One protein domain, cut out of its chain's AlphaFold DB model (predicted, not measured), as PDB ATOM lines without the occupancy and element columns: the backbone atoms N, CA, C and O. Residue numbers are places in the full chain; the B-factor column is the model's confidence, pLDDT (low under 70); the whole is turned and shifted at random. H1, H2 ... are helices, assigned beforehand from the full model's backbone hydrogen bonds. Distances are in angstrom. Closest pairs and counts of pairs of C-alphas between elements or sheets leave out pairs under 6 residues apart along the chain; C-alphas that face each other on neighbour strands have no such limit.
ATOM      1  N   PHE A 614      16.625 -40.285 -11.781       37.56
ATOM      2  CA  PHE A 614      16.019 -38.970 -11.480       37.56
ATOM      3  C   PHE A 614      16.940 -38.021 -10.675       37.56
ATOM      4  O   PHE A 614      16.475 -37.098 -10.004       37.56
ATOM      5  N   TRP A 615      18.255 -38.237 -10.770       34.22
ATOM      6  CA  TRP A 615      19.332 -37.531 -10.056       34.22
ATOM      7  C   TRP A 615      19.286 -35.974 -10.060       34.22
ATOM      8  O   TRP A 615      19.512 -35.397  -8.995       34.22
ATOM      9  N   PRO A 616      18.880 -35.245 -11.125       38.53
ATOM     10  CA  PRO A 616      19.085 -33.785 -11.175       38.53
ATOM     11  C   PRO A 616      18.253 -32.932 -10.195       38.53
ATOM     12  O   PRO A 616      18.517 -31.747 -10.041       38.53
ATOM     13  N   MET A 617      17.223 -33.479  -9.533       36.22
ATOM     14  CA  MET A 617      16.316 -32.685  -8.678       36.22
ATOM     15  C   MET A 617      16.598 -32.808  -7.166       36.22
ATOM     16  O   MET A 617      15.936 -32.142  -6.363       36.22
ATOM     17  N   LEU A 618      17.538 -33.675  -6.760       35.88
ATOM     18  CA  LEU A 618      17.853 -33.978  -5.352       35.88
ATOM     19  C   LEU A 618      19.330 -33.782  -4.955       35.88
ATOM     20  O   LEU A 618      19.578 -33.741  -3.747       35.88
ATOM     21  N   GLU A 619      20.256 -33.554  -5.901       35.94
ATOM     22  CA  GLU A 619      21.612 -33.000  -5.642       35.94
ATOM     23  C   GLU A 619      21.566 -31.638  -4.923       35.94
ATOM     24  O   GLU A 619      22.497 -31.204  -4.254       35.94
ATOM     25  N   GLU A 620      20.423 -30.975  -5.016       42.31
ATOM     26  CA  GLU A 620      20.213 -29.589  -4.657       42.31
ATOM     27  C   GLU A 620      19.616 -29.391  -3.248       42.31
ATOM     28  O   GLU A 620      18.781 -28.513  -3.032       42.31
ATOM     29  N   VAL A 621      20.031 -30.178  -2.248       38.56
ATOM     30  CA  VAL A 621      19.732 -29.878  -0.832       38.56
ATOM     31  C   VAL A 621      21.010 -29.918  -0.002       38.56
ATOM     32  O   VAL A 621      21.576 -31.000   0.165       38.56
ATOM     33  N   PRO A 622      21.466 -28.791   0.574       42.84
ATOM     34  CA  PRO A 622      22.782 -28.721   1.164       42.84
ATOM     35  C   PRO A 622      22.687 -29.225   2.603       42.84
ATOM     36  O   PRO A 622      21.982 -28.682   3.454       42.84
ATOM     37  N   SER A 623      23.442 -30.272   2.879       44.19
ATOM     38  CA  SER A 623      23.745 -30.766   4.219       44.19
ATOM     39  C   SER A 623      24.583 -29.741   5.038       44.19
ATOM     40  O   SER A 623      24.677 -29.814   6.264       44.19
ATOM     41  N   GLU A 624      25.114 -28.712   4.374       39.59
ATOM     42  CA  GLU A 624      26.121 -27.758   4.857       39.59
ATOM     43  C   GLU A 624      25.789 -26.953   6.129       39.59
ATOM     44  O   GLU A 624      26.694 -26.667   6.905       39.59
ATOM     45  N   GLU A 625      24.537 -26.566   6.393       41.59
ATOM     46  CA  GLU A 625      24.230 -25.692   7.549       41.59
ATOM     47  C   GLU A 625      24.007 -26.440   8.866       41.59
ATOM     48  O   GLU A 625      24.025 -25.840   9.939       41.59
ATOM     49  N   ILE A 626      23.827 -27.755   8.809       42.34
ATOM     50  CA  ILE A 626      23.323 -28.524   9.949       42.34
ATOM     51  C   ILE A 626      24.409 -29.422  10.565       42.34
ATOM     52  O   ILE A 626      24.395 -29.668  11.770       42.34
ATOM     53  N   ALA A 627      25.445 -29.776   9.797       39.22
ATOM     54  CA  ALA A 627      26.723 -30.239  10.358       39.22
ATOM     55  C   ALA A 627      27.445 -29.133  11.158       39.22
ATOM     56  O   ALA A 627      28.151 -29.405  12.126       39.22
ATOM     57  N   LEU A 628      27.211 -27.865  10.806       39.78
ATOM     58  CA  LEU A 628      27.718 -26.688  11.520       39.78
ATOM     59  C   LEU A 628      27.158 -26.583  12.956       39.78
ATOM     60  O   LEU A 628      27.879 -26.198  13.879       39.78
ATOM     61  N   LEU A 629      25.910 -27.019  13.170       38.78
ATOM     62  CA  LEU A 629      25.288 -27.136  14.496       38.78
ATOM     63  C   LEU A 629      25.869 -28.291  15.335       38.78
ATOM     64  O   LEU A 629      25.927 -28.179  16.557       38.78
ATOM     65  N   GLN A 630      26.361 -29.367  14.708       37.94
ATOM     66  CA  GLN A 630      26.977 -30.512  15.407       37.94
ATOM     67  C   GLN A 630      28.346 -30.186  16.011       37.94
ATOM     68  O   GLN A 630      28.777 -30.809  16.979       37.94
ATOM     69  N   VAL A 631      29.026 -29.176  15.478       39.53
ATOM     70  CA  VAL A 631      30.347 -28.766  15.958       39.53
ATOM     71  C   VAL A 631      30.278 -27.633  16.971       39.53
ATOM     72  O   VAL A 631      31.101 -27.588  17.881       39.53
ATOM     73  N   ALA A 632      29.253 -26.781  16.896       36.44
ATOM     74  CA  ALA A 632      28.924 -25.855  17.983       36.44
ATOM     75  C   ALA A 632      28.580 -26.585  19.302       36.44
ATOM     76  O   ALA A 632      28.592 -25.984  20.373       36.44
ATOM     77  N   ALA A 633      28.299 -27.884  19.212       35.84
ATOM     78  CA  ALA A 633      27.845 -28.739  20.291       35.84
ATOM     79  C   ALA A 633      28.950 -29.549  21.005       35.84
ATOM     80  O   ALA A 633      28.729 -29.999  22.122       35.84
ATOM     81  N   CYS A 634      30.142 -29.741  20.432       32.25
ATOM     82  CA  CYS A 634      31.185 -30.530  21.106       32.25
ATOM     83  C   CYS A 634      31.855 -29.722  22.238       32.25
ATOM     84  O   CYS A 634      32.412 -28.646  22.013       32.25
ATOM     85  N   GLU A 635      31.797 -30.233  23.470       48.25
ATOM     86  CA  GLU A 635      32.205 -29.513  24.677       48.25
ATOM     87  C   GLU A 635      33.714 -29.235  24.755       48.25
ATOM     88  O   GLU A 635      34.538 -30.117  24.976       48.25
ATOM     89  N   HIS A 636      34.055 -27.949  24.728       36.34
ATOM     90  CA  HIS A 636      34.662 -27.301  25.891       36.34
ATOM     91  C   HIS A 636      33.830 -26.052  26.193       36.34
ATOM     92  O   HIS A 636      33.900 -25.042  25.488       36.34
ATOM     93  N   MET A 637      33.009 -26.134  27.242       41.06
ATOM     94  CA  MET A 637      31.953 -25.170  27.575       41.06
ATOM     95  C   MET A 637      32.462 -23.721  27.777       41.06
ATOM     96  O   MET A 637      31.703 -22.769  27.620       41.06
ATOM     97  N   ALA A 638      33.758 -23.518  28.045       39.28
ATOM     98  CA  ALA A 638      34.380 -22.190  28.119       39.28
ATOM     99  C   ALA A 638      34.618 -21.540  26.738       39.28
ATOM    100  O   ALA A 638      34.525 -20.322  26.605       39.28
ATOM    101  N   ALA A 639      34.898 -22.334  25.699       37.31
ATOM    102  CA  ALA A 639      35.126 -21.833  24.345       37.31
ATOM    103  C   ALA A 639      33.811 -21.558  23.603       37.31
ATOM    104  O   ALA A 639      33.747 -20.602  22.843       37.31
ATOM    105  N   VAL A 640      32.753 -22.328  23.879       40.34
ATOM    106  CA  VAL A 640      31.404 -22.072  23.347       40.34
ATOM    107  C   VAL A 640      30.717 -20.925  24.090       40.34
ATOM    108  O   VAL A 640      30.109 -20.095  23.431       40.34
ATOM    109  N   LYS A 641      30.890 -20.765  25.414       40.00
ATOM    110  CA  LYS A 641      30.481 -19.520  26.103       40.00
ATOM    111  C   LYS A 641      31.193 -18.293  25.529       40.00
ATOM    112  O   LYS A 641      30.545 -17.280  25.313       40.00
ATOM    113  N   ALA A 642      32.491 -18.391  25.227       35.53
ATOM    114  CA  ALA A 642      33.238 -17.309  24.586       35.53
ATOM    115  C   ALA A 642      32.844 -17.088  23.110       35.53
ATOM    116  O   ALA A 642      32.798 -15.947  22.670       35.53
ATOM    117  N   ALA A 643      32.526 -18.144  22.351       35.59
ATOM    118  CA  ALA A 643      32.087 -18.045  20.957       35.59
ATOM    119  C   ALA A 643      30.636 -17.553  20.832       35.59
ATOM    120  O   ALA A 643      30.362 -16.748  19.956       35.59
ATOM    121  N   LEU A 644      29.727 -17.964  21.723       36.03
ATOM    122  CA  LEU A 644      28.352 -17.457  21.799       36.03
ATOM    123  C   LEU A 644      28.312 -16.017  22.328       36.03
ATOM    124  O   LEU A 644      27.603 -15.201  21.752       36.03
ATOM    125  N   ALA A 645      29.128 -15.667  23.332       35.41
ATOM    126  CA  ALA A 645      29.273 -14.280  23.792       35.41
ATOM    127  C   ALA A 645      29.976 -13.369  22.761       35.41
ATOM    128  O   ALA A 645      29.760 -12.163  22.763       35.41
ATOM    129  N   ALA A 646      30.793 -13.923  21.857       31.20
ATOM    130  CA  ALA A 646      31.385 -13.183  20.736       31.20
ATOM    131  C   ALA A 646      30.501 -13.162  19.469       31.20
ATOM    132  O   ALA A 646      30.710 -12.320  18.595       31.20
ATOM    133  N   ALA A 647      29.521 -14.064  19.347       31.86
ATOM    134  CA  ALA A 647      28.647 -14.197  18.177       31.86
ATOM    135  C   ALA A 647      27.387 -13.317  18.231       31.86
ATOM    136  O   ALA A 647      26.596 -13.339  17.287       31.86
ATOM    137  N   GLU A 648      27.207 -12.514  19.282       30.05
ATOM    138  CA  GLU A 648      26.004 -11.701  19.485       30.05
ATOM    139  C   GLU A 648      25.727 -10.622  18.405       30.05
ATOM    140  O   GLU A 648      24.599 -10.131  18.350       30.05
ATOM    141  N   PRO A 649      26.641 -10.310  17.450       30.00
ATOM    142  CA  PRO A 649      26.256  -9.580  16.240       30.00
ATOM    143  C   PRO A 649      26.569 -10.287  14.906       30.00
ATOM    144  O   PRO A 649      26.316  -9.708  13.845       30.00
ATOM    145  N   LEU A 650      27.096 -11.518  14.887       27.94
ATOM    146  CA  LEU A 650      27.397 -12.194  13.620       27.94
ATOM    147  C   LEU A 650      26.128 -12.840  13.066       27.94
ATOM    148  O   LEU A 650      25.739 -13.940  13.441       27.94
ATOM    149  N   SER A 651      25.480 -12.140  12.133       29.55
ATOM    150  CA  SER A 651      24.470 -12.712  11.245       29.55
ATOM    151  C   SER A 651      24.988 -14.049  10.698       29.55
ATOM    152  O   SER A 651      25.907 -14.040   9.875       29.55
ATOM    153  N   TRP A 652      24.436 -15.175  11.156       36.38
ATOM    154  CA  TRP A 652      24.764 -16.497  10.629       36.38
ATOM    155  C   TRP A 652      24.441 -16.485   9.136       36.38
ATOM    156  O   TRP A 652      23.279 -16.428   8.732       36.38
ATOM    157  N   LYS A 653      25.486 -16.405   8.310       39.56
ATOM    158  CA  LYS A 653      25.369 -16.469   6.857       39.56
ATOM    159  C   LYS A 653      25.553 -17.934   6.473       39.56
ATOM    160  O   LYS A 653      26.636 -18.462   6.737       39.56
ATOM    161  N   PRO A 654      24.553 -18.562   5.836       37.22
ATOM    162  CA  PRO A 654      24.682 -19.907   5.301       37.22
ATOM    163  C   PRO A 654      26.023 -20.100   4.601       37.22
ATOM    164  O   PRO A 654      26.380 -19.282   3.752       37.22
ATOM    165  N   GLY A 655      26.770 -21.162   4.927       45.44
ATOM    166  CA  GLY A 655      27.938 -21.619   4.156       45.44
ATOM    167  C   GLY A 655      29.327 -21.139   4.500       45.44
ATOM    168  O   GLY A 655      30.240 -21.434   3.727       45.44
ATOM    169  N   ARG A 656      29.515 -20.412   5.594       52.81
ATOM    170  CA  ARG A 656      30.863 -20.067   6.036       52.81
ATOM    171  C   ARG A 656      31.260 -20.954   7.203       52.81
ATOM    172  O   ARG A 656      30.601 -20.948   8.238       52.81
ATOM    173  N   CYS A 657      32.354 -21.699   7.050       58.53
ATOM    174  CA  CYS A 657      32.899 -22.553   8.107       58.53
ATOM    175  C   CYS A 657      33.629 -21.750   9.209       58.53
ATOM    176  O   CYS A 657      34.665 -22.168   9.716       58.53
ATOM    177  N   GLU A 658      33.089 -20.589   9.598       64.44
ATOM    178  CA  GLU A 658      33.676 -19.649  10.573       64.44
ATOM    179  C   GLU A 658      33.727 -20.217  12.007       64.44
ATOM    180  O   GLU A 658      34.438 -19.695  12.862       64.44
ATOM    181  N   PHE A 659      33.033 -21.328  12.258       63.28
ATOM    182  CA  PHE A 659      33.052 -22.116  13.495       63.28
ATOM    183  C   PHE A 659      34.288 -23.024  13.660       63.28
ATOM    184  O   PHE A 659      34.610 -23.406  14.788       63.28
ATOM    185  N   MET A 660      35.003 -23.357  12.575       68.81
ATOM    186  CA  MET A 660      36.189 -24.227  12.636       68.81
ATOM    187  C   MET A 660      37.334 -23.621  13.466       68.81
ATOM    188  O   MET A 660      37.844 -24.326  14.335       68.81
ATOM    189  N   PRO A 661      37.721 -22.335  13.306       76.69
ATOM    190  CA  PRO A 661      38.780 -21.744  14.131       76.69
ATOM    191  C   PRO A 661      38.455 -21.691  15.639       76.69
ATOM    192  O   PRO A 661      39.327 -22.045  16.437       76.69
ATOM    193  N   PRO A 662      37.228 -21.323  16.080       68.25
ATOM    194  CA  PRO A 662      36.826 -21.456  17.482       68.25
ATOM    195  C   PRO A 662      36.890 -22.894  18.011       68.25
ATOM    196  O   PRO A 662      37.407 -23.101  19.110       68.25
ATOM    197  N   LEU A 663      36.420 -23.885  17.239       69.44
ATOM    198  CA  LEU A 663      36.517 -25.296  17.629       69.44
ATOM    199  C   LEU A 663      37.981 -25.733  17.750       69.44
ATOM    200  O   LEU A 663      38.364 -26.388  18.717       69.44
ATOM    201  N   GLU A 664      38.814 -25.346  16.790       75.38
ATOM    202  CA  GLU A 664      40.242 -25.635  16.796       75.38
ATOM    203  C   GLU A 664      40.926 -25.041  18.029       75.38
ATOM    204  O   GLU A 664      41.693 -25.731  18.704       75.38
ATOM    205  N   ALA A 665      40.611 -23.795  18.382       74.38
ATOM    206  CA  ALA A 665      41.103 -23.165  19.599       74.38
ATOM    207  C   ALA A 665      40.604 -23.883  20.867       74.38
ATOM    208  O   ALA A 665      41.377 -24.056  21.812       74.38
ATOM    209  N   ALA A 666      39.343 -24.324  20.888       72.06
ATOM    210  CA  ALA A 666      38.749 -25.065  22.000       72.06
ATOM    211  C   ALA A 666      39.454 -26.405  22.222       72.06
ATOM    212  O   ALA A 666      39.936 -26.684  23.319       72.06
ATOM    213  N   LEU A 667      39.598 -27.192  21.155       70.50
ATOM    214  CA  LEU A 667      40.293 -28.468  21.211       70.50
ATOM    215  C   LEU A 667      41.765 -28.243  21.561       70.50
ATOM    216  O   LEU A 667      42.332 -29.004  22.333       70.50
ATOM    217  N   LYS A 668      42.453 -27.219  21.032       77.19
ATOM    218  CA  LYS A 668      43.861 -26.927  21.403       77.19
ATOM    219  C   LYS A 668      44.032 -26.631  22.894       77.19
ATOM    220  O   LYS A 668      45.073 -26.968  23.452       77.19
ATOM    221  N   LYS A 669      43.019 -26.042  23.535       78.25
ATOM    222  CA  LYS A 669      42.998 -25.834  24.989       78.25
ATOM    223  C   LYS A 669      42.722 -27.127  25.759       78.25
ATOM    224  O   LYS A 669      43.276 -27.286  26.844       78.25
ATOM    225  N   SER A 670      41.932 -28.050  25.202       74.88
ATOM    226  CA  SER A 670      41.740 -29.384  25.774       74.88
ATOM    227  C   SER A 670      43.008 -30.220  25.570       74.88
ATOM    228  O   SER A 670      43.269 -30.765  24.499       74.88
ATOM    229  N   LYS A 671      43.881 -30.267  26.580       80.50
ATOM    230  CA  LYS A 671      45.008 -31.208  26.593       80.50
ATOM    231  C   LYS A 671      44.506 -32.513  27.214       80.50
ATOM    232  O   LYS A 671      44.322 -32.512  28.427       80.50
ATOM    233  N   PRO A 672      44.262 -33.583  26.434       83.25
ATOM    234  CA  PRO A 672      43.844 -34.860  27.003       83.25
ATOM    235  C   PRO A 672      44.939 -35.389  27.941       83.25
ATOM    236  O   PRO A 672      46.096 -35.516  27.537       83.25
ATOM    237  N   GLN A 673      44.584 -35.642  29.200       84.38
ATOM    238  CA  GLN A 673      45.479 -36.132  30.251       84.38
ATOM    239  C   GLN A 673      45.332 -37.647  30.470       84.38
ATOM    240  O   GLN A 673      46.262 -38.270  30.980       84.38
ATOM    241  N   GLY A 674      44.212 -38.252  30.050       85.75
ATOM    242  CA  GLY A 674      43.937 -39.684  30.229       85.75
ATOM    243  C   GLY A 674      43.208 -40.375  29.068       85.75
ATOM    244  O   GLY A 674      42.898 -39.769  28.043       85.75
ATOM    245  N   LEU A 675      42.943 -41.676  29.243       77.94
ATOM    246  CA  LEU A 675      42.211 -42.536  28.295       77.94
ATOM    247  C   LEU A 675      40.825 -41.975  27.960       77.94
ATOM    248  O   LEU A 675      40.451 -41.928  26.790       77.94
ATOM    249  N   ASP A 676      40.087 -41.533  28.974       76.19
ATOM    250  CA  ASP A 676      38.726 -41.029  28.793       76.19
ATOM    251  C   ASP A 676      38.708 -39.705  28.019       76.19
ATOM    252  O   ASP A 676      37.843 -39.507  27.162       76.19
ATOM    253  N   ASP A 677      39.727 -38.858  28.199       80.62
ATOM    254  CA  ASP A 677      39.873 -37.625  27.420       80.62
ATOM    255  C   ASP A 677      40.129 -37.923  25.939       80.62
ATOM    256  O   ASP A 677      39.539 -37.284  25.065       80.62
ATOM    257  N   TRP A 678      40.978 -38.913  25.637       86.25
ATOM    258  CA  TRP A 678      41.233 -39.345  24.260       86.25
ATOM    259  C   TRP A 678      40.021 -40.033  23.633       86.25
ATOM    260  O   TRP A 678      39.753 -39.807  22.455       86.25
ATOM    261  N   LYS A 679      39.256 -40.829  24.392       80.88
ATOM    262  CA  LYS A 679      37.994 -41.424  23.920       80.88
ATOM    263  C   LYS A 679      36.953 -40.346  23.609       80.88
ATOM    264  O   LYS A 679      36.319 -40.391  22.554       80.88
ATOM    265  N   SER A 680      36.812 -39.353  24.484       75.56
ATOM    266  CA  SER A 680      35.899 -38.222  24.290       75.56
ATOM    267  C   SER A 680      36.307 -37.376  23.076       75.56
ATOM    268  O   SER A 680      35.532 -37.221  22.131       75.56
ATOM    269  N   GLN A 681      37.571 -36.938  23.023       82.69
ATOM    270  CA  GLN A 681      38.110 -36.170  21.899       82.69
ATOM    271  C   GLN A 681      38.054 -36.952  20.581       82.69
ATOM    272  O   GLN A 681      37.681 -36.389  19.550       82.69
ATOM    273  N   GLY A 682      38.393 -38.240  20.603       81.00
ATOM    274  CA  GLY A 682      38.304 -39.122  19.446       81.00
ATOM    275  C   GLY A 682      36.872 -39.272  18.939       81.00
ATOM    276  O   GLY A 682      36.654 -39.230  17.735       81.00
ATOM    277  N   SER A 683      35.884 -39.348  19.835       75.94
ATOM    278  CA  SER A 683      34.463 -39.410  19.462       75.94
ATOM    279  C   SER A 683      33.993 -38.112  18.802       75.94
ATOM    280  O   SER A 683      33.363 -38.156  17.745       75.94
ATOM    281  N   SER A 684      34.352 -36.950  19.359       75.81
ATOM    282  CA  SER A 684      34.038 -35.649  18.750       75.81
ATOM    283  C   SER A 684      34.704 -35.471  17.384       75.81
ATOM    284  O   SER A 684      34.074 -34.992  16.442       75.81
ATOM    285  N   LEU A 685      35.970 -35.880  17.254       83.12
ATOM    286  CA  LEU A 685      36.686 -35.826  15.982       83.12
ATOM    287  C   LEU A 685      36.082 -36.804  14.971       83.12
ATOM    288  O   LEU A 685      35.921 -36.420  13.820       83.12
ATOM    289  N   ALA A 686      35.687 -38.016  15.367       76.81
ATOM    290  CA  ALA A 686      35.050 -38.978  14.468       76.81
ATOM    291  C   ALA A 686      33.729 -38.434  13.909       76.81
ATOM    292  O   ALA A 686      33.490 -38.536  12.712       76.81
ATOM    293  N   LEU A 687      32.909 -37.774  14.737       72.12
ATOM    294  CA  LEU A 687      31.692 -37.098  14.270       72.12
ATOM    295  C   LEU A 687      31.996 -35.982  13.263       72.12
ATOM    296  O   LEU A 687      31.307 -35.864  12.252       72.12
ATOM    297  N   LEU A 688      33.036 -35.184  13.518       77.12
ATOM    298  CA  LEU A 688      33.466 -34.130  12.603       77.12
ATOM    299  C   LEU A 688      33.943 -34.698  11.256       77.12
ATOM    300  O   LEU A 688      33.567 -34.174  10.209       77.12
ATOM    301  N   HIS A 689      34.724 -35.781  11.276       79.12
ATOM    302  CA  HIS A 689      35.163 -36.476  10.064       79.12
ATOM    303  C   HIS A 689      33.986 -37.139   9.340       79.12
ATOM    304  O   HIS A 689      33.882 -37.001   8.128       79.12
ATOM    305  N   CYS A 690      33.036 -37.753  10.055       72.62
ATOM    306  CA  CYS A 690      31.788 -38.249   9.472       72.62
ATOM    307  C   CYS A 690      31.008 -37.143   8.758       72.62
ATOM    308  O   CYS A 690      30.476 -37.382   7.683       72.62
ATOM    309  N   ALA A 691      30.911 -35.950   9.351       71.12
ATOM    310  CA  ALA A 691      30.239 -34.818   8.724       71.12
ATOM    311  C   ALA A 691      31.002 -34.310   7.489       71.12
ATOM    312  O   ALA A 691      30.382 -33.931   6.500       71.12
ATOM    313  N   ALA A 692      32.336 -34.338   7.528       77.44
ATOM    314  CA  ALA A 692      33.193 -34.017   6.392       77.44
ATOM    315  C   ALA A 692      33.083 -35.039   5.250       77.44
ATOM    316  O   ALA A 692      32.946 -34.633   4.103       77.44
ATOM    317  N   ALA A 693      33.026 -36.336   5.553       76.94
ATOM    318  CA  ALA A 693      32.843 -37.435   4.597       76.94
ATOM    319  C   ALA A 693      31.620 -37.288   3.685       76.94
ATOM    320  O   ALA A 693      31.518 -37.931   2.649       76.94
ATOM    321  N   VAL A 694      30.679 -36.436   4.077       73.44
ATOM    322  CA  VAL A 694      29.410 -36.231   3.385       73.44
ATOM    323  C   VAL A 694      29.206 -34.800   2.890       73.44
ATOM    324  O   VAL A 694      28.148 -34.468   2.348       73.44
ATOM    325  N   GLN A 695      30.179 -33.917   3.128       74.94
ATOM    326  CA  GLN A 695      30.087 -32.493   2.823       74.94
ATOM    327  C   GLN A 695      31.425 -31.936   2.383       74.94
ATOM    328  O   GLN A 695      32.296 -31.665   3.207       74.94
ATOM    329  N   VAL A 696      31.520 -31.598   1.101       88.12
ATOM    330  CA  VAL A 696      32.731 -31.020   0.517       88.12
ATOM    331  C   VAL A 696      33.229 -29.763   1.251       88.12
ATOM    332  O   VAL A 696      34.430 -29.618   1.447       88.12
ATOM    333  N   ARG A 697      32.347 -28.875   1.745       84.31
ATOM    334  CA  ARG A 697      32.761 -27.695   2.540       84.31
ATOM    335  C   ARG A 697      33.318 -28.066   3.905       84.31
ATOM    336  O   ARG A 697      34.319 -27.489   4.322       84.31
ATOM    337  N   ALA A 698      32.667 -28.991   4.608       81.06
ATOM    338  CA  ALA A 698      33.137 -29.436   5.912       81.06
ATOM    339  C   ALA A 698      34.441 -30.226   5.764       81.06
ATOM    340  O   ALA A 698      35.356 -29.991   6.543       81.06
ATOM    341  N   ALA A 699      34.575 -31.059   4.728       87.69
ATOM    342  CA  ALA A 699      35.833 -31.705   4.371       87.69
ATOM    343  C   ALA A 699      36.917 -30.690   4.029       87.69
ATOM    344  O   ALA A 699      38.014 -30.771   4.574       87.69
ATOM    345  N   ALA A 700      36.608 -29.684   3.210       91.44
ATOM    346  CA  ALA A 700      37.569 -28.654   2.848       91.44
ATOM    347  C   ALA A 700      38.018 -27.855   4.083       91.44
ATOM    348  O   ALA A 700      39.206 -27.611   4.289       91.44
ATOM    349  N   ALA A 701      37.085 -27.475   4.955       88.00
ATOM    350  CA  ALA A 701      37.406 -26.751   6.177       88.00
ATOM    351  C   ALA A 701      38.180 -27.621   7.182       88.00
ATOM    352  O   ALA A 701      39.160 -27.154   7.763       88.00
ATOM    353  N   LEU A 702      37.791 -28.890   7.343       88.81
ATOM    354  CA  LEU A 702      38.451 -29.863   8.211       88.81
ATOM    355  C   LEU A 702      39.889 -30.122   7.760       88.81
ATOM    356  O   LEU A 702      40.803 -29.964   8.569       88.81
ATOM    357  N   MET A 703      40.095 -30.446   6.481       94.62
ATOM    358  CA  MET A 703      41.407 -30.784   5.915       94.62
ATOM    359  C   MET A 703      42.357 -29.583   5.834       94.62
ATOM    360  O   MET A 703      43.569 -29.763   5.891       94.62
ATOM    361  N   ARG A 704      41.834 -28.351   5.767       93.56
ATOM    362  CA  ARG A 704      42.646 -27.124   5.892       93.56
ATOM    363  C   ARG A 704      43.011 -26.773   7.331       93.56
ATOM    364  O   ARG A 704      43.952 -26.012   7.549       93.56
ATOM    365  N   SER A 705      42.234 -27.244   8.303       91.94
ATOM    366  CA  SER A 705      42.468 -26.968   9.720       91.94
ATOM    367  C   SER A 705      43.484 -27.943  10.319       91.94
ATOM    368  O   SER A 705      43.722 -29.031   9.792       91.94
ATOM    369  N   SER A 706      44.031 -27.623  11.497       91.94
ATOM    370  CA  SER A 706      44.865 -28.601  12.218       91.94
ATOM    371  C   SER A 706      44.070 -29.779  12.810       91.94
ATOM    372  O   SER A 706      44.666 -30.721  13.338       91.94
ATOM    373  N   LEU A 707      42.732 -29.764  12.716       88.50
ATOM    374  CA  LEU A 707      41.863 -30.803  13.275       88.50
ATOM    375  C   LEU A 707      41.964 -32.133  12.530       88.50
ATOM    376  O   LEU A 707      41.895 -33.173  13.181       88.50
ATOM    377  N   ALA A 708      42.198 -32.117  11.214       92.50
ATOM    378  CA  ALA A 708      42.439 -33.335  10.440       92.50
ATOM    379  C   ALA A 708      43.695 -34.071  10.940       92.50
ATOM    380  O   ALA A 708      43.658 -35.264  11.240       92.50
ATOM    381  N   GLY A 709      44.798 -33.337  11.133       94.25
ATOM    382  CA  GLY A 709      46.029 -33.893  11.703       94.25
ATOM    383  C   GLY A 709      45.841 -34.388  13.140       94.25
ATOM    384  O   GLY A 709      46.404 -35.413  13.527       94.25
ATOM    385  N   ARG A 710      45.003 -33.701  13.922       90.56
ATOM    386  CA  ARG A 710      44.671 -34.112  15.288       90.56
ATOM    387  C   ARG A 710      43.769 -35.344  15.353       90.56
ATOM    388  O   ARG A 710      43.913 -36.131  16.282       90.56
ATOM    389  N   GLY A 711      42.881 -35.537  14.376       90.94
ATOM    390  CA  GLY A 711      42.104 -36.767  14.195       90.94
ATOM    391  C   GLY A 711      43.004 -37.984  14.019       90.94
ATOM    392  O   GLY A 711      42.849 -38.972  14.736       90.94
ATOM    393  N   LEU A 712      44.009 -37.871  13.145       94.25
ATOM    394  CA  LEU A 712      45.016 -38.918  12.938       94.25
ATOM    395  C   LEU A 712      45.863 -39.166  14.195       94.25
ATOM    396  O   LEU A 712      46.142 -40.313  14.534       94.25
ATOM    397  N   GLU A 713      46.231 -38.112  14.930       93.00
ATOM    398  CA  GLU A 713      46.938 -38.256  16.208       93.00
ATOM    399  C   GLU A 713      46.084 -38.966  17.268       93.00
ATOM    400  O   GLU A 713      46.576 -39.874  17.939       93.00
ATOM    401  N   ALA A 714      44.803 -38.611  17.395       91.31
ATOM    402  CA  ALA A 714      43.878 -39.279  18.307       91.31
ATOM    403  C   ALA A 714      43.703 -40.759  17.940       91.31
ATOM    404  O   ALA A 714      43.780 -41.612  18.822       91.31
ATOM    405  N   ALA A 715      43.556 -41.077  16.650       92.75
ATOM    406  CA  ALA A 715      43.496 -42.457  16.174       92.75
ATOM    407  C   ALA A 715      44.774 -43.237  16.522       92.75
ATOM    408  O   ALA A 715      44.691 -44.365  16.998       92.75
ATOM    409  N   GLN A 716      45.952 -42.622  16.365       93.19
ATOM    410  CA  GLN A 716      47.233 -43.222  16.751       93.19
ATOM    411  C   GLN A 716      47.304 -43.530  18.244       93.19
ATOM    412  O   GLN A 716      47.709 -44.624  18.634       93.19
ATOM    413  N   ARG A 717      46.907 -42.567  19.080       93.00
ATOM    414  CA  ARG A 717      46.921 -42.718  20.536       93.00
ATOM    415  C   ARG A 717      45.954 -43.803  20.981       93.00
ATOM    416  O   ARG A 717      46.369 -44.654  21.753       93.00
ATOM    417  N   LEU A 718      44.727 -43.801  20.458       90.31
ATOM    418  CA  LEU A 718      43.683 -44.780  20.768       90.31
ATOM    419  C   LEU A 718      44.048 -46.198  20.305       90.31
ATOM    420  O   LEU A 718      43.826 -47.148  21.048       90.31
ATOM    421  N   ALA A 719      44.663 -46.344  19.127       89.62
ATOM    422  CA  ALA A 719      45.124 -47.638  18.616       89.62
ATOM    423  C   ALA A 719      46.281 -48.235  19.434       89.62
ATOM    424  O   ALA A 719      46.447 -49.450  19.469       89.62
ATOM    425  N   ALA A 720      47.083 -47.397  20.099       90.00
ATOM    426  CA  ALA A 720      48.157 -47.851  20.981       90.00
ATOM    427  C   ALA A 720      47.652 -48.344  22.352       90.00
ATOM    428  O   ALA A 720      48.442 -48.859  23.144       90.00
ATOM    429  N   MET A 721      46.363 -48.173  22.663       89.81
ATOM    430  CA  MET A 721      45.781 -48.555  23.954       89.81
ATOM    431  C   MET A 721      45.235 -49.983  23.884       89.81
ATOM    432  O   MET A 721      44.613 -50.370  22.903       89.81
ATOM    433  N   SER A 722      45.396 -50.759  24.957       85.12
ATOM    434  CA  SER A 722      44.921 -52.152  25.045       85.12
ATOM    435  C   SER A 722      43.394 -52.297  25.216       85.12
ATOM    436  O   SER A 722      42.910 -53.372  25.554       85.12
ATOM    437  N   ASP A 723      42.630 -51.219  25.025       88.56
ATOM    438  CA  ASP A 723      41.181 -51.155  25.232       88.56
ATOM    439  C   ASP A 723      40.440 -51.392  23.905       88.56
ATOM    440  O   ASP A 723      40.671 -50.699  22.912       88.56
ATOM    441  N   SER A 724      39.523 -52.363  23.879       78.94
ATOM    442  CA  SER A 724      38.798 -52.735  22.656       78.94
ATOM    443  C   SER A 724      37.957 -51.586  22.093       78.94
ATOM    444  O   SER A 724      37.890 -51.414  20.877       78.94
ATOM    445  N   ASN A 725      37.354 -50.759  22.955       76.62
ATOM    446  CA  ASN A 725      36.550 -49.615  22.520       76.62
ATOM    447  C   ASN A 725      37.433 -48.511  21.919       76.62
ATOM    448  O   ASN A 725      37.046 -47.892  20.929       76.62
ATOM    449  N   ALA A 726      38.631 -48.292  22.468       82.75
ATOM    450  CA  ALA A 726      39.623 -47.379  21.909       82.75
ATOM    451  C   ALA A 726      40.079 -47.835  20.515       82.75
ATOM    452  O   ALA A 726      40.115 -47.019  19.596       82.75
ATOM    453  N   SER A 727      40.325 -49.135  20.318       82.31
ATOM    454  CA  SER A 727      40.669 -49.684  18.999       82.31
ATOM    455  C   SER A 727      39.543 -49.504  17.973       82.31
ATOM    456  O   SER A 727      39.810 -49.129  16.831       82.31
ATOM    457  N   VAL A 728      38.283 -49.738  18.361       77.56
ATOM    458  CA  VAL A 728      37.117 -49.515  17.483       77.56
ATOM    459  C   VAL A 728      37.000 -48.038  17.104       77.56
ATOM    460  O   VAL A 728      36.795 -47.709  15.935       77.56
ATOM    461  N   LEU A 729      37.182 -47.134  18.068       81.38
ATOM    462  CA  LEU A 729      37.128 -45.695  17.827       81.38
ATOM    463  C   LEU A 729      38.285 -45.208  16.940       81.38
ATOM    464  O   LEU A 729      38.067 -44.373  16.064       81.38
ATOM    465  N   ALA A 730      39.492 -45.752  17.117       89.19
ATOM    466  CA  ALA A 730      40.631 -45.479  16.245       89.19
ATOM    467  C   ALA A 730      40.349 -45.905  14.799       89.19
ATOM    468  O   ALA A 730      40.576 -45.122  13.878       89.19
ATOM    469  N   GLY A 731      39.795 -47.107  14.602       84.56
ATOM    470  CA  GLY A 731      39.348 -47.574  13.288       84.56
ATOM    471  C   GLY A 731      38.308 -46.636  12.676       84.56
ATOM    472  O   GLY A 731      38.476 -46.188  11.545       84.56
ATOM    473  N   SER A 732      37.292 -46.244  13.452       80.94
ATOM    474  CA  SER A 732      36.264 -45.296  13.007       80.94
ATOM    475  C   SER A 732      36.846 -43.940  12.597       80.94
ATOM    476  O   SER A 732      36.413 -43.374  11.597       80.94
ATOM    477  N   LEU A 733      37.816 -43.402  13.341       87.12
ATOM    478  CA  LEU A 733      38.495 -42.150  12.993       87.12
ATOM    479  C   LEU A 733      39.253 -42.259  11.669       87.12
ATOM    480  O   LEU A 733      39.167 -41.353  10.847       87.12
ATOM    481  N   LEU A 734      39.977 -43.359  11.452       89.69
ATOM    482  CA  LEU A 734      40.739 -43.572  10.221       89.69
ATOM    483  C   LEU A 734      39.821 -43.720   9.010       89.69
ATOM    484  O   LEU A 734      40.048 -43.060   8.000       89.69
ATOM    485  N   THR A 735      38.768 -44.533   9.123       84.44
ATOM    486  CA  THR A 735      37.778 -44.705   8.052       84.44
ATOM    487  C   THR A 735      37.125 -43.373   7.705       84.44
ATOM    488  O   THR A 735      37.161 -42.955   6.559       84.44
ATOM    489  N   THR A 736      36.625 -42.641   8.700       82.25
ATOM    490  CA  THR A 736      35.936 -41.362   8.453       82.25
ATOM    491  C   THR A 736      36.868 -40.267   7.933       82.25
ATOM    492  O   THR A 736      36.426 -39.383   7.199       82.25
ATOM    493  N   TRP A 737      38.159 -40.314   8.276       93.62
ATOM    494  CA  TRP A 737      39.175 -39.441   7.688       93.62
ATOM    495  C   TRP A 737      39.391 -39.742   6.204       93.62
ATOM    496  O   TRP A 737      39.426 -38.812   5.396       93.62
ATOM    497  N   LEU A 738      39.500 -41.025   5.848       89.94
ATOM    498  CA  LEU A 738      39.633 -41.467   4.460       89.94
ATOM    499  C   LEU A 738      38.393 -41.094   3.646       89.94
ATOM    500  O   LEU A 738      38.542 -40.468   2.603       89.94
ATOM    501  N   ASP A 739      37.193 -41.348   4.173       85.94
ATOM    502  CA  ASP A 739      35.934 -40.975   3.520       85.94
ATOM    503  C   ASP A 739      35.860 -39.450   3.267       85.94
ATOM    504  O   ASP A 739      35.396 -38.996   2.224       85.94
ATOM    505  N   ALA A 740      36.352 -38.622   4.200       87.56
ATOM    506  CA  ALA A 740      36.438 -37.168   4.018       87.56
ATOM    507  C   ALA A 740      37.439 -36.747   2.932       87.56
ATOM    508  O   ALA A 740      37.197 -35.765   2.225       87.56
ATOM    509  N   ALA A 741      38.551 -37.468   2.785       93.44
ATOM    510  CA  ALA A 741      39.509 -37.234   1.710       93.44
ATOM    511  C   ALA A 741      38.939 -37.664   0.346       93.44
ATOM    512  O   ALA A 741      39.041 -36.906  -0.617       93.44
ATOM    513  N   GLU A 742      38.286 -38.825   0.275       91.31
ATOM    514  CA  GLU A 742      37.606 -39.315  -0.931       91.31
ATOM    515  C   GLU A 742      36.488 -38.366  -1.367       91.31
ATOM    516  O   GLU A 742      36.443 -37.973  -2.532       91.31
ATOM    517  N   CYS A 743      35.677 -37.876  -0.424       88.88
ATOM    518  CA  CYS A 743      34.646 -36.873  -0.689       88.88
ATOM    519  C   CYS A 743      35.219 -35.621  -1.383       88.88
ATOM    520  O   CYS A 743      34.611 -35.101  -2.323       88.88
ATOM    521  N   LEU A 744      36.401 -35.141  -0.967       93.62
ATOM    522  CA  LEU A 744      37.076 -34.017  -1.630       93.62
ATOM    523  C   LEU A 744      37.526 -34.352  -3.053       93.62
ATOM    524  O   LEU A 744      37.376 -33.506  -3.935       93.62
ATOM    525  N   VAL A 745      38.077 -35.550  -3.273       95.69
ATOM    526  CA  VAL A 745      38.514 -36.013  -4.600       95.69
ATOM    527  C   VAL A 745      37.327 -36.083  -5.557       95.69
ATOM    528  O   VAL A 745      37.379 -35.482  -6.629       95.69
ATOM    529  N   GLU A 746      36.240 -36.743  -5.154       91.56
ATOM    530  CA  GLU A 746      35.035 -36.910  -5.976       91.56
ATOM    531  C   GLU A 746      34.434 -35.558  -6.380       91.56
ATOM    532  O   GLU A 746      34.161 -35.310  -7.555       91.56
ATOM    533  N   HIS A 747      34.286 -34.635  -5.424       91.44
ATOM    534  CA  HIS A 747      33.729 -33.313  -5.713       91.44
ATOM    535  C   HIS A 747      34.677 -32.441  -6.542       91.44
ATOM    536  O   HIS A 747      34.209 -31.601  -7.309       91.44
ATOM    537  N   ALA A 748      35.994 -32.630  -6.429       94.62
ATOM    538  CA  ALA A 748      36.956 -31.958  -7.297       94.62
ATOM    539  C   ALA A 748      36.852 -32.431  -8.738       94.62
ATOM    540  O   ALA A 748      36.821 -31.604  -9.647       94.62
ATOM    541  N   GLN A 749      36.715 -33.736  -8.944       93.81
ATOM    542  CA  GLN A 749      36.506 -34.305 -10.270       93.81
ATOM    543  C   GLN A 749      35.173 -33.837 -10.873       93.81
ATOM    544  O   GLN A 749      35.142 -33.406 -12.026       93.81
ATOM    545  N   ALA A 750      34.093 -33.813 -10.085       91.19
ATOM    546  CA  ALA A 750      32.800 -33.281 -10.522       91.19
ATOM    547  C   ALA A 750      32.868 -31.779 -10.865       91.19
ATOM    548  O   ALA A 750      32.319 -31.342 -11.877       91.19
ATOM    549  N   ALA A 751      33.585 -30.982 -10.066       90.62
ATOM    550  CA  ALA A 751      33.797 -29.558 -10.329       90.62
ATOM    551  C   ALA A 751      34.520 -29.315 -11.664       90.62
ATOM    552  O   ALA A 751      34.129 -28.420 -12.414       90.62
ATOM    553  N   VAL A 752      35.531 -30.132 -11.983       92.81
ATOM    554  CA  VAL A 752      36.270 -30.078 -13.258       92.81
ATOM    555  C   VAL A 752      35.356 -30.404 -14.443       92.81
ATOM    556  O   VAL A 752      35.364 -29.684 -15.441       92.81
ATOM    557  N   GLN A 753      34.517 -31.436 -14.319       90.44
ATOM    558  CA  GLN A 753      33.562 -31.831 -15.362       90.44
ATOM    559  C   GLN A 753      32.491 -30.756 -15.617       90.44
ATOM    560  O   GLN A 753      32.166 -30.459 -16.770       90.44
ATOM    561  N   ASN A 754      31.974 -30.134 -14.555       86.62
ATOM    562  CA  ASN A 754      30.964 -29.080 -14.661       86.62
ATOM    563  C   ASN A 754      31.535 -27.787 -15.274       86.62
ATOM    564  O   ASN A 754      30.886 -27.170 -16.121       86.62
ATOM    565  N   ASP A 755      32.760 -27.389 -14.910       86.25
ATOM    566  CA  ASP A 755      33.406 -26.185 -15.458       86.25
ATOM    567  C   ASP A 755      33.758 -26.330 -16.949       86.25
ATOM    568  O   ASP A 755      33.641 -25.354 -17.698       86.25
ATOM    569  N   ALA A 756      34.118 -27.539 -17.403       82.56
ATOM    570  CA  ALA A 756      34.395 -27.820 -18.816       82.56
ATOM    571  C   ALA A 756      33.200 -27.484 -19.730       82.56
ATOM    572  O   ALA A 756      33.381 -27.120 -20.891       82.56
ATOM    573  N   SER A 757      31.978 -27.534 -19.191       81.00
ATOM    574  CA  SER A 757      30.747 -27.195 -19.914       81.00
ATOM    575  C   SER A 757      30.482 -25.685 -20.003       81.00
ATOM    576  O   SER A 757      29.678 -25.250 -20.828       81.00
ATOM    577  N   HIS A 758      31.141 -24.872 -19.169       78.19
ATOM    578  CA  HIS A 758      30.870 -23.438 -19.045       78.19
ATOM    579  C   HIS A 758      32.009 -22.528 -19.528       78.19
ATOM    580  O   HIS A 758      31.772 -21.333 -19.669       78.19
ATOM    581  N   GLY A 759      33.203 -23.056 -19.831       74.00
ATOM    582  CA  GLY A 759      34.263 -22.358 -20.582       74.00
ATOM    583  C   GLY A 759      34.888 -21.133 -19.901       74.00
ATOM    584  O   GLY A 759      35.467 -20.290 -20.582       74.00
ATOM    585  N   VAL A 760      34.733 -20.978 -18.579       57.47
ATOM    586  CA  VAL A 760      35.039 -19.707 -17.899       57.47
ATOM    587  C   VAL A 760      36.343 -19.710 -17.079       57.47
ATOM    588  O   VAL A 760      36.873 -18.625 -16.882       57.47
ATOM    589  N   HIS A 761      36.963 -20.840 -16.684       72.31
ATOM    590  CA  HIS A 761      38.249 -20.811 -15.941       72.31
ATOM    591  C   HIS A 761      39.110 -22.096 -16.029       72.31
ATOM    592  O   HIS A 761      39.228 -22.833 -15.046       72.31
ATOM    593  N   ASP A 762      39.822 -22.299 -17.141       80.56
ATOM    594  CA  ASP A 762      40.702 -23.470 -17.355       80.56
ATOM    595  C   ASP A 762      41.775 -23.654 -16.259       80.56
ATOM    596  O   ASP A 762      42.149 -24.773 -15.909       80.56
ATOM    597  N   GLY A 763      42.243 -22.556 -15.649       92.94
ATOM    598  CA  GLY A 763      43.328 -22.585 -14.662       92.94
ATOM    599  C   GLY A 763      42.979 -23.239 -13.318       92.94
ATOM    600  O   GLY A 763      43.804 -23.970 -12.775       92.94
ATOM    601  N   LEU A 764      41.781 -22.999 -12.761       92.88
ATOM    602  CA  LEU A 764      41.396 -23.606 -11.473       92.88
ATOM    603  C   LEU A 764      40.996 -25.074 -11.654       92.88
ATOM    604  O   LEU A 764      41.317 -25.892 -10.796       92.88
ATOM    605  N   ALA A 765      40.340 -25.407 -12.769       92.69
ATOM    606  CA  ALA A 765      39.969 -26.780 -13.094       92.69
ATOM    607  C   ALA A 765      41.216 -27.675 -13.215       92.69
ATOM    608  O   ALA A 765      41.301 -28.692 -12.532       92.69
ATOM    609  N   ALA A 766      42.242 -27.239 -13.955       94.06
ATOM    610  CA  ALA A 766      43.503 -27.979 -14.059       94.06
ATOM    611  C   ALA A 766      44.211 -28.158 -12.699       94.06
ATOM    612  O   ALA A 766      44.786 -29.211 -12.420       94.06
ATOM    613  N   GLN A 767      44.160 -27.147 -11.819       96.19
ATOM    614  CA  GLN A 767      44.721 -27.250 -10.465       96.19
ATOM    615  C   GLN A 767      43.947 -28.241  -9.589       96.19
ATOM    616  O   GLN A 767      44.570 -29.021  -8.866       96.19
ATOM    617  N   LEU A 768      42.611 -28.220  -9.657       95.81
ATOM    618  CA  LEU A 768      41.744 -29.163  -8.951       95.81
ATOM    619  C   LEU A 768      41.995 -30.598  -9.411       95.81
ATOM    620  O   LEU A 768      42.187 -31.463  -8.566       95.81
ATOM    621  N   GLU A 769      42.058 -30.836 -10.721       96.12
ATOM    622  CA  GLU A 769      42.322 -32.156 -11.299       96.12
ATOM    623  C   GLU A 769      43.684 -32.703 -10.852       96.12
ATOM    624  O   GLU A 769      43.772 -33.809 -10.315       96.12
ATOM    625  N   ALA A 770      44.742 -31.894 -10.970       96.81
ATOM    626  CA  ALA A 770      46.081 -32.294 -10.556       96.81
ATOM    627  C   ALA A 770      46.178 -32.562  -9.043       96.81
ATOM    628  O   ALA A 770      46.868 -33.491  -8.622       96.81
ATOM    629  N   ALA A 771      45.527 -31.749  -8.203       96.94
ATOM    630  CA  ALA A 771      45.515 -31.953  -6.754       96.94
ATOM    631  C   ALA A 771      44.668 -33.170  -6.342       96.94
ATOM    632  O   ALA A 771      45.074 -33.914  -5.447       96.94
ATOM    633  N   ALA A 772      43.538 -33.405  -7.015       96.62
ATOM    634  CA  ALA A 772      42.675 -34.560  -6.791       96.62
ATOM    635  C   ALA A 772      43.393 -35.867  -7.144       96.62
ATOM    636  O   ALA A 772      43.397 -36.784  -6.325       96.62
ATOM    637  N   GLY A 773      44.077 -35.920  -8.295       96.75
ATOM    638  CA  GLY A 773      44.886 -37.074  -8.697       96.75
ATOM    639  C   GLY A 773      45.979 -37.407  -7.677       96.75
ATOM    640  O   GLY A 773      46.075 -38.548  -7.229       96.75
ATOM    641  N   ARG A 774      46.728 -36.395  -7.205       97.44
ATOM    642  CA  ARG A 774      47.750 -36.594  -6.158       97.44
ATOM    643  C   ARG A 774      47.159 -37.152  -4.865       97.44
ATOM    644  O   ARG A 774      47.727 -38.081  -4.299       97.44
ATOM    645  N   LEU A 775      46.052 -36.593  -4.369       96.62
ATOM    646  CA  LEU A 775      45.433 -37.093  -3.137       96.62
ATOM    647  C   LEU A 775      44.899 -38.522  -3.319       96.62
ATOM    648  O   LEU A 775      45.109 -39.351  -2.438       96.62
ATOM    649  N   GLN A 776      44.265 -38.819  -4.455       96.81
ATOM    650  CA  GLN A 776      43.711 -40.138  -4.760       96.81
ATOM    651  C   GLN A 776      44.789 -41.228  -4.771       96.81
ATOM    652  O   GLN A 776      44.611 -42.263  -4.131       96.81
ATOM    653  N   GLU A 777      45.928 -40.982  -5.423       96.12
ATOM    654  CA  GLU A 777      47.067 -41.911  -5.433       96.12
ATOM    655  C   GLU A 777      47.591 -42.188  -4.013       96.12
ATOM    656  O   GLU A 777      47.844 -43.340  -3.649       96.12
ATOM    657  N   GLN A 778      47.710 -41.148  -3.179       95.00
ATOM    658  CA  GLN A 778      48.177 -41.293  -1.795       95.00
ATOM    659  C   GLN A 778      47.161 -42.036  -0.915       95.00
ATOM    660  O   GLN A 778      47.555 -42.891  -0.122       95.00
ATOM    661  N   VAL A 779      45.862 -41.751  -1.066       92.25
ATOM    662  CA  VAL A 779      44.779 -42.444  -0.348       92.25
ATOM    663  C   VAL A 779      44.744 -43.928  -0.719       92.25
ATOM    664  O   VAL A 779      44.736 -44.771   0.175       92.25
ATOM    665  N   GLN A 780      44.819 -44.265  -2.010       93.12
ATOM    666  CA  GLN A 780      44.852 -45.658  -2.477       93.12
ATOM    667  C   GLN A 780      46.100 -46.405  -1.992       93.12
ATOM    668  O   GLN A 780      46.013 -47.564  -1.573       93.12
ATOM    669  N   SER A 781      47.262 -45.740  -1.996       90.75
ATOM    670  CA  SER A 781      48.501 -46.301  -1.446       90.75
ATOM    671  C   SER A 781      48.352 -46.615   0.046       90.75
ATOM    672  O   SER A 781      48.642 -47.733   0.481       90.75
ATOM    673  N   ALA A 782      47.809 -45.674   0.822       88.19
ATOM    674  CA  ALA A 782      47.589 -45.853   2.251       88.19
ATOM    675  C   ALA A 782      46.536 -46.932   2.564       88.19
ATOM    676  O   ALA A 782      46.739 -47.737   3.472       88.19
ATOM    677  N   GLN A 783      45.446 -47.012   1.793       88.88
ATOM    678  CA  GLN A 783      44.445 -48.077   1.914       88.88
ATOM    679  C   GLN A 783      45.049 -49.455   1.627       88.88
ATOM    680  O   GLN A 783      44.862 -50.387   2.406       88.88
ATOM    681  N   THR A 784      45.836 -49.589   0.559       88.25
ATOM    682  CA  THR A 784      46.510 -50.854   0.222       88.25
ATOM    683  C   THR A 784      47.447 -51.303   1.352       88.25
ATOM    684  O   THR A 784      47.504 -52.486   1.698       88.25
ATOM    685  N   GLN A 785      48.141 -50.361   1.995       83.50
ATOM    686  CA  GLN A 785      48.992 -50.633   3.161       83.50
ATOM    687  C   GLN A 785      48.184 -50.997   4.419       83.50
ATOM    688  O   GLN A 785      48.594 -51.875   5.177       83.50
ATOM    689  N   LEU A 786      47.020 -50.375   4.628       82.25
ATOM    690  CA  LEU A 786      46.097 -50.688   5.724       82.25
ATOM    691  C   LEU A 786      45.504 -52.100   5.602       82.25
ATOM    692  O   LEU A 786      45.463 -52.833   6.588       82.25
ATOM    693  N   PHE A 787      45.065 -52.495   4.403       80.19
ATOM    694  CA  PHE A 787      44.370 -53.769   4.173       80.19
ATOM    695  C   PHE A 787      45.298 -54.970   3.959       80.19
ATOM    696  O   PHE A 787      44.871 -56.107   4.146       80.19
ATOM    697  N   SER A 788      46.570 -54.758   3.614       81.06
ATOM    698  CA  SER A 788      47.532 -55.850   3.380       81.06
ATOM    699  C   SER A 788      48.030 -56.549   4.656       81.06
ATOM    700  O   SER A 788      48.864 -57.447   4.571       81.06
ATOM    701  N   GLY A 789      47.534 -56.179   5.846       64.31
ATOM    702  CA  GLY A 789      47.816 -56.875   7.112       64.31
ATOM    703  C   GLY A 789      49.273 -56.800   7.592       64.31
ATOM    704  O   GLY A 789      49.605 -57.358   8.633       64.31
ATOM    705  N   ALA A 790      50.144 -56.091   6.869       52.56
ATOM    706  CA  ALA A 790      51.574 -55.993   7.154       52.56
ATOM    707  C   ALA A 790      51.924 -54.997   8.279       52.56
ATOM    708  O   ALA A 790      53.100 -54.753   8.553       52.56
ATOM    709  N   THR A 791      50.936 -54.391   8.941       46.34
ATOM    710  CA  THR A 791      51.182 -53.341   9.931       46.34
ATOM    711  C   THR A 791      51.370 -53.916  11.334       46.34
ATOM    712  O   THR A 791      50.430 -54.307  12.022       46.34
ATOM    713  N   GLN A 792      52.625 -53.912  11.789       57.66
ATOM    714  CA  GLN A 792      52.953 -53.951  13.214       57.66
ATOM    715  C   GLN A 792      52.193 -52.833  13.953       57.66
ATOM    716  O   GLN A 792      51.969 -51.751  13.399       57.66
ATOM    717  N   ALA A 793      51.805 -53.102  15.203       53.34
ATOM    718  CA  ALA A 793      51.071 -52.186  16.073       53.34
ATOM    719  C   ALA A 793      51.780 -50.816  16.166       53.34
ATOM    720  O   ALA A 793      52.748 -50.659  16.906       53.34
ATOM    721  N   GLY A 794      51.325 -49.832  15.378       58.38
ATOM    722  CA  GLY A 794      51.828 -48.451  15.408       58.38
ATOM    723  C   GLY A 794      51.922 -47.702  14.069       58.38
ATOM    724  O   GLY A 794      52.013 -46.478  14.092       58.38
ATOM    725  N   GLY A 795      51.881 -48.378  12.914       68.00
ATOM    726  CA  GLY A 795      52.209 -47.763  11.606       68.00
ATOM    727  C   GLY A 795      51.162 -46.862  10.909       68.00
ATOM    728  O   GLY A 795      51.534 -45.788  10.418       68.00
ATOM    729  N   PRO A 796      49.872 -47.243  10.829       75.69
ATOM    730  CA  PRO A 796      48.979 -46.647   9.831       75.69
ATOM    731  C   PRO A 796      48.640 -45.154  10.021       75.69
ATOM    732  O   PRO A 796      48.713 -44.396   9.051       75.69
ATOM    733  N   PRO A 797      48.333 -44.664  11.238       83.12
ATOM    734  CA  PRO A 797      48.003 -43.250  11.442       83.12
ATOM    735  C   PRO A 797      49.172 -42.299  11.145       83.12
ATOM    736  O   PRO A 797      48.972 -41.216  10.596       83.12
ATOM    737  N   SER A 798      50.407 -42.703  11.474       83.81
ATOM    738  CA  SER A 798      51.608 -41.910  11.181       83.81
ATOM    739  C   SER A 798      51.915 -41.832   9.686       83.81
ATOM    740  O   SER A 798      52.338 -40.780   9.210       83.81
ATOM    741  N   GLN A 799      51.663 -42.912   8.941       84.38
ATOM    742  CA  GLN A 799      51.833 -42.939   7.488       84.38
ATOM    743  C   GLN A 799      50.813 -42.033   6.794       84.38
ATOM    744  O   GLN A 799      51.211 -41.176   6.010       84.38
ATOM    745  N   LEU A 800      49.526 -42.131   7.154       86.31
ATOM    746  CA  LEU A 800      48.480 -41.234   6.640       86.31
ATOM    747  C   LEU A 800      48.797 -39.761   6.912       86.31
ATOM    748  O   LEU A 800      48.616 -38.907   6.043       86.31
ATOM    749  N   ARG A 801      49.326 -39.459   8.103       90.06
ATOM    750  CA  ARG A 801      49.728 -38.097   8.468       90.06
ATOM    751  C   ARG A 801      50.859 -37.573   7.578       90.06
ATOM    752  O   ARG A 801      50.826 -36.400   7.220       90.06
ATOM    753  N   GLY A 802      51.839 -38.410   7.240       90.00
ATOM    754  CA  GLY A 802      52.971 -38.028   6.389       90.00
ATOM    755  C   GLY A 802      52.634 -37.956   4.897       90.00
ATOM    756  O   GLY A 802      53.124 -37.063   4.213       90.00
ATOM    757  N   LEU A 803      51.797 -38.871   4.406       91.06
ATOM    758  CA  LEU A 803      51.509 -39.032   2.977       91.06
ATOM    759  C   LEU A 803      50.322 -38.188   2.502       91.06
ATOM    760  O   LEU A 803      50.381 -37.591   1.431       91.06
ATOM    761  N   CYS A 804      49.243 -38.123   3.286       93.88
ATOM    762  CA  CYS A 804      47.954 -37.644   2.783       93.88
ATOM    763  C   CYS A 804      47.551 -36.264   3.322       93.88
ATOM    764  O   CYS A 804      46.782 -35.568   2.664       93.88
ATOM    765  N   LEU A 805      48.064 -35.829   4.483       94.62
ATOM    766  CA  LEU A 805      47.597 -34.592   5.130       94.62
ATOM    767  C   LEU A 805      47.867 -33.337   4.286       94.62
ATOM    768  O   LEU A 805      46.980 -32.501   4.129       94.62
ATOM    769  N   GLN A 806      49.074 -33.212   3.729       96.00
ATOM    770  CA  GLN A 806      49.447 -32.052   2.918       96.00
ATOM    771  C   GLN A 806      48.703 -32.022   1.565       96.00
ATOM    772  O   GLN A 806      48.088 -30.996   1.271       96.00
ATOM    773  N   PRO A 807      48.644 -33.122   0.780       97.06
ATOM    774  CA  PRO A 807      47.804 -33.172  -0.420       97.06
ATOM    775  C   PRO A 807      46.320 -32.886  -0.145       97.06
ATOM    776  O   PRO A 807      45.677 -32.181  -0.923       97.06
ATOM    777  N   ALA A 808      45.778 -33.372   0.979       96.00
ATOM    778  CA  ALA A 808      44.396 -33.099   1.369       96.00
ATOM    779  C   ALA A 808      44.168 -31.612   1.669       96.00
ATOM    780  O   ALA A 808      43.176 -31.045   1.214       96.00
ATOM    781  N   ALA A 809      45.094 -30.960   2.380       96.44
ATOM    782  CA  ALA A 809      45.022 -29.530   2.672       96.44
ATOM    783  C   ALA A 809      45.114 -28.662   1.401       96.44
ATOM    784  O   ALA A 809      44.386 -27.672   1.281       96.44
ATOM    785  N   GLU A 810      45.969 -29.041   0.444       96.75
ATOM    786  CA  GLU A 810      46.091 -28.378  -0.863       96.75
ATOM    787  C   GLU A 810      44.796 -28.478  -1.672       96.75
ATOM    788  O   GLU A 810      44.250 -27.454  -2.095       96.75
ATOM    789  N   LEU A 811      44.266 -29.696  -1.839       96.94
ATOM    790  CA  LEU A 811      43.010 -29.915  -2.552       96.94
ATOM    791  C   LEU A 811      41.857 -29.168  -1.879       96.94
ATOM    792  O   LEU A 811      41.069 -28.502  -2.545       96.94
ATOM    793  N   ALA A 812      41.789 -29.215  -0.552       95.75
ATOM    794  CA  ALA A 812      40.783 -28.517   0.226       95.75
ATOM    795  C   ALA A 812      40.847 -26.985   0.069       95.75
ATOM    796  O   ALA A 812      39.808 -26.322   0.043       95.75
ATOM    797  N   ALA A 813      42.043 -26.401  -0.059       95.81
ATOM    798  CA  ALA A 813      42.208 -24.973  -0.330       95.81
ATOM    799  C   ALA A 813      41.670 -24.584  -1.715       95.81
ATOM    800  O   ALA A 813      40.935 -23.599  -1.824       95.81
ATOM    801  N   LEU A 814      41.978 -25.375  -2.746       96.00
ATOM    802  CA  LEU A 814      41.453 -25.176  -4.103       96.00
ATOM    803  C   LEU A 814      39.935 -25.373  -4.152       96.00
ATOM    804  O   LEU A 814      39.213 -24.575  -4.750       96.00
ATOM    805  N   MET A 815      39.438 -26.390  -3.449       95.06
ATOM    806  CA  MET A 815      38.015 -26.677  -3.339       95.06
ATOM    807  C   MET A 815      37.257 -25.522  -2.683       95.06
ATOM    808  O   MET A 815      36.208 -25.109  -3.169       95.06
ATOM    809  N   GLN A 816      37.814 -24.919  -1.628       92.44
ATOM    810  CA  GLN A 816      37.222 -23.727  -1.023       92.44
ATOM    811  C   GLN A 816      37.150 -22.559  -2.020       92.44
ATOM    812  O   GLN A 816      36.116 -21.901  -2.097       92.44
ATOM    813  N   GLN A 817      38.208 -22.314  -2.803       93.06
ATOM    814  CA  GLN A 817      38.198 -21.257  -3.824       93.06
ATOM    815  C   GLN A 817      37.106 -21.491  -4.874       93.06
ATOM    816  O   GLN A 817      36.422 -20.547  -5.268       93.06
ATOM    817  N   TYR A 818      36.913 -22.742  -5.301       92.75
ATOM    818  CA  TYR A 818      35.825 -23.118  -6.201       92.75
ATOM    819  C   TYR A 818      34.453 -22.878  -5.554       92.75
ATOM    820  O   TYR A 818      33.582 -22.242  -6.147       92.75
ATOM    821  N   LEU A 819      34.263 -23.323  -4.312       88.75
ATOM    822  CA  LEU A 819      32.995 -23.210  -3.582       88.75
ATOM    823  C   LEU A 819      32.620 -21.764  -3.218       88.75
ATOM    824  O   LEU A 819      31.434 -21.460  -3.086       88.75
ATOM    825  N   ASP A 820      33.602 -20.873  -3.078       88.19
ATOM    826  CA  ASP A 820      33.393 -19.451  -2.785       88.19
ATOM    827  C   ASP A 820      33.032 -18.617  -4.031       88.19
ATOM    828  O   ASP A 820      32.746 -17.419  -3.917       88.19
ATOM    829  N   ARG A 821      32.994 -19.229  -5.225       89.12
ATOM    830  CA  ARG A 821      32.561 -18.546  -6.451       89.12
ATOM    831  C   ARG A 821      31.105 -18.058  -6.333       89.12
ATOM    832  O   ARG A 821      30.244 -18.791  -5.840       89.12
TER     833      ARG A 821
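AT A GLANCE: This is residues 614 to 821 of the 916 residues of the protein "MYND-type domain-containing protein" of Chlorella sorokiniana (UniProt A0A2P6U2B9). A long helix, H7, is the spine of a flattened body of helices: H8 folds back along one side of it, H4 and the steeper H6 pack on its first half, and H5 and H10 cross it further along, with H9 between H6 and H8. Beyond H4, H5 and H6, a loosely attached edge is made by H1 and the helical hairpin of H2 and H3, with H2 farthest out, and residues 614 to 621 stick out as a tail. The printed part has 208 residues with ten named helices, H1 to H10 in order along the chain, and no named strand; its class is all helix. It is compact, with a radius of gyration of the C-alphas of 17.8 A, and spans 55 by 51 by 32 A.

IN THESE COORDINATES: H7, residues 724 to 756, is the longest helix and measures 48.6 A from C-alpha 724 at (38.798, -52.735, 22.656) to C-alpha 756 at (34.395, -27.820, -18.816). After it come H8, residues 762 to 787, 37.3 A long; H9, residues 796 to 803; and H10, residues 805 to 819, 20.5 A long, ending with C-alpha 819 at (32.995, -23.210, -3.582). Before H7 come H4, residues 675 to 692, 25.2 A long; H5, residues 696 to 704; and H6, residues 706 to 719, 20.1 A long. The first three helices are H1, residues 627 to 631, beginning with C-alpha 627 at (26.723, -30.239, 10.358); H2, residues 637 to 646; and H3, residues 660 to 669.

HOW THE PARTS SIT: H7 is the hub and touches five helices. H7 and H8 form a hairpin at a shallow tilt of 27 degrees, opposite ways; their closest C-alphas, Val 745 and Ala 772, are 4.9 A apart. H7, H8 and H10 make an up-and-down bundle, each running against the one before it. H10 touches residues 764 to 775 of H8, with the C-alphas of Ala 771 and Leu 811 closest at 5.3 A, and residues 741 to 751 of H7, with those of Ala 741 and Ala 808 closest at 6.4 A. H4 touches H7 at a shallow tilt of 21 degrees, the same way, with the C-alphas of Ala 686 and Leu 733 closest at 4.9 A. H6 forms a hairpin with H7 and touches its residues 726 to 737, with the C-alphas of Ala 715 and Ala 730 closest at 4.2 A; the tilt is 33 degrees, only just short of steep. H5 touches H10 at a steep tilt of 43 degrees, with the C-alphas of Ala 700 and Ala 812 closest at 4.2 A, and touches residues 740 to 747 of H7, with those of Ala 699 and Ala 740 closest at 5.5 A. H9 touches H6, with the C-alphas of Gln 716 and Pro 797 closest at 5.4 A, and forms a hairpin with H8, where residues 778 to 786 touch it and the C-alphas of Gln 778 and Leu 803 are closest at 6.2 A. H1 only just touches H4, at residues 688 to 691, with 3 pairs of C-alphas within 8 A; the closest are those of Ala 627 and Ala 691, 6.0 A apart. H2 and H3 form a hairpin, with the C-alphas of Ala 639 and Ala 666 closest at 5.4 A. H3 is close to H6 but not clearly touching, the C-alphas of Glu 664 and Leu 707 being closest at 6.5 A, while H2 and H7 are apart. In H1 to H10 every O i to N i+4 pair is within hydrogen-bond range.

THE WHOLE: The two C-alphas farthest apart, those of Ser 722 and Gly 759, are 55.5 A apart. The printed part has no cut. The link from H2 to H3 is long, with 13 residues. Residues 614 to 621, 645 to 651 and 787 to 792 stand free, and without them the body spans 54 by 43 by 21 A. The mean pLDDT of the printed part is 75.1; residues 614 to 660, 662 to 663, 760 and 789 to 795 are under 70.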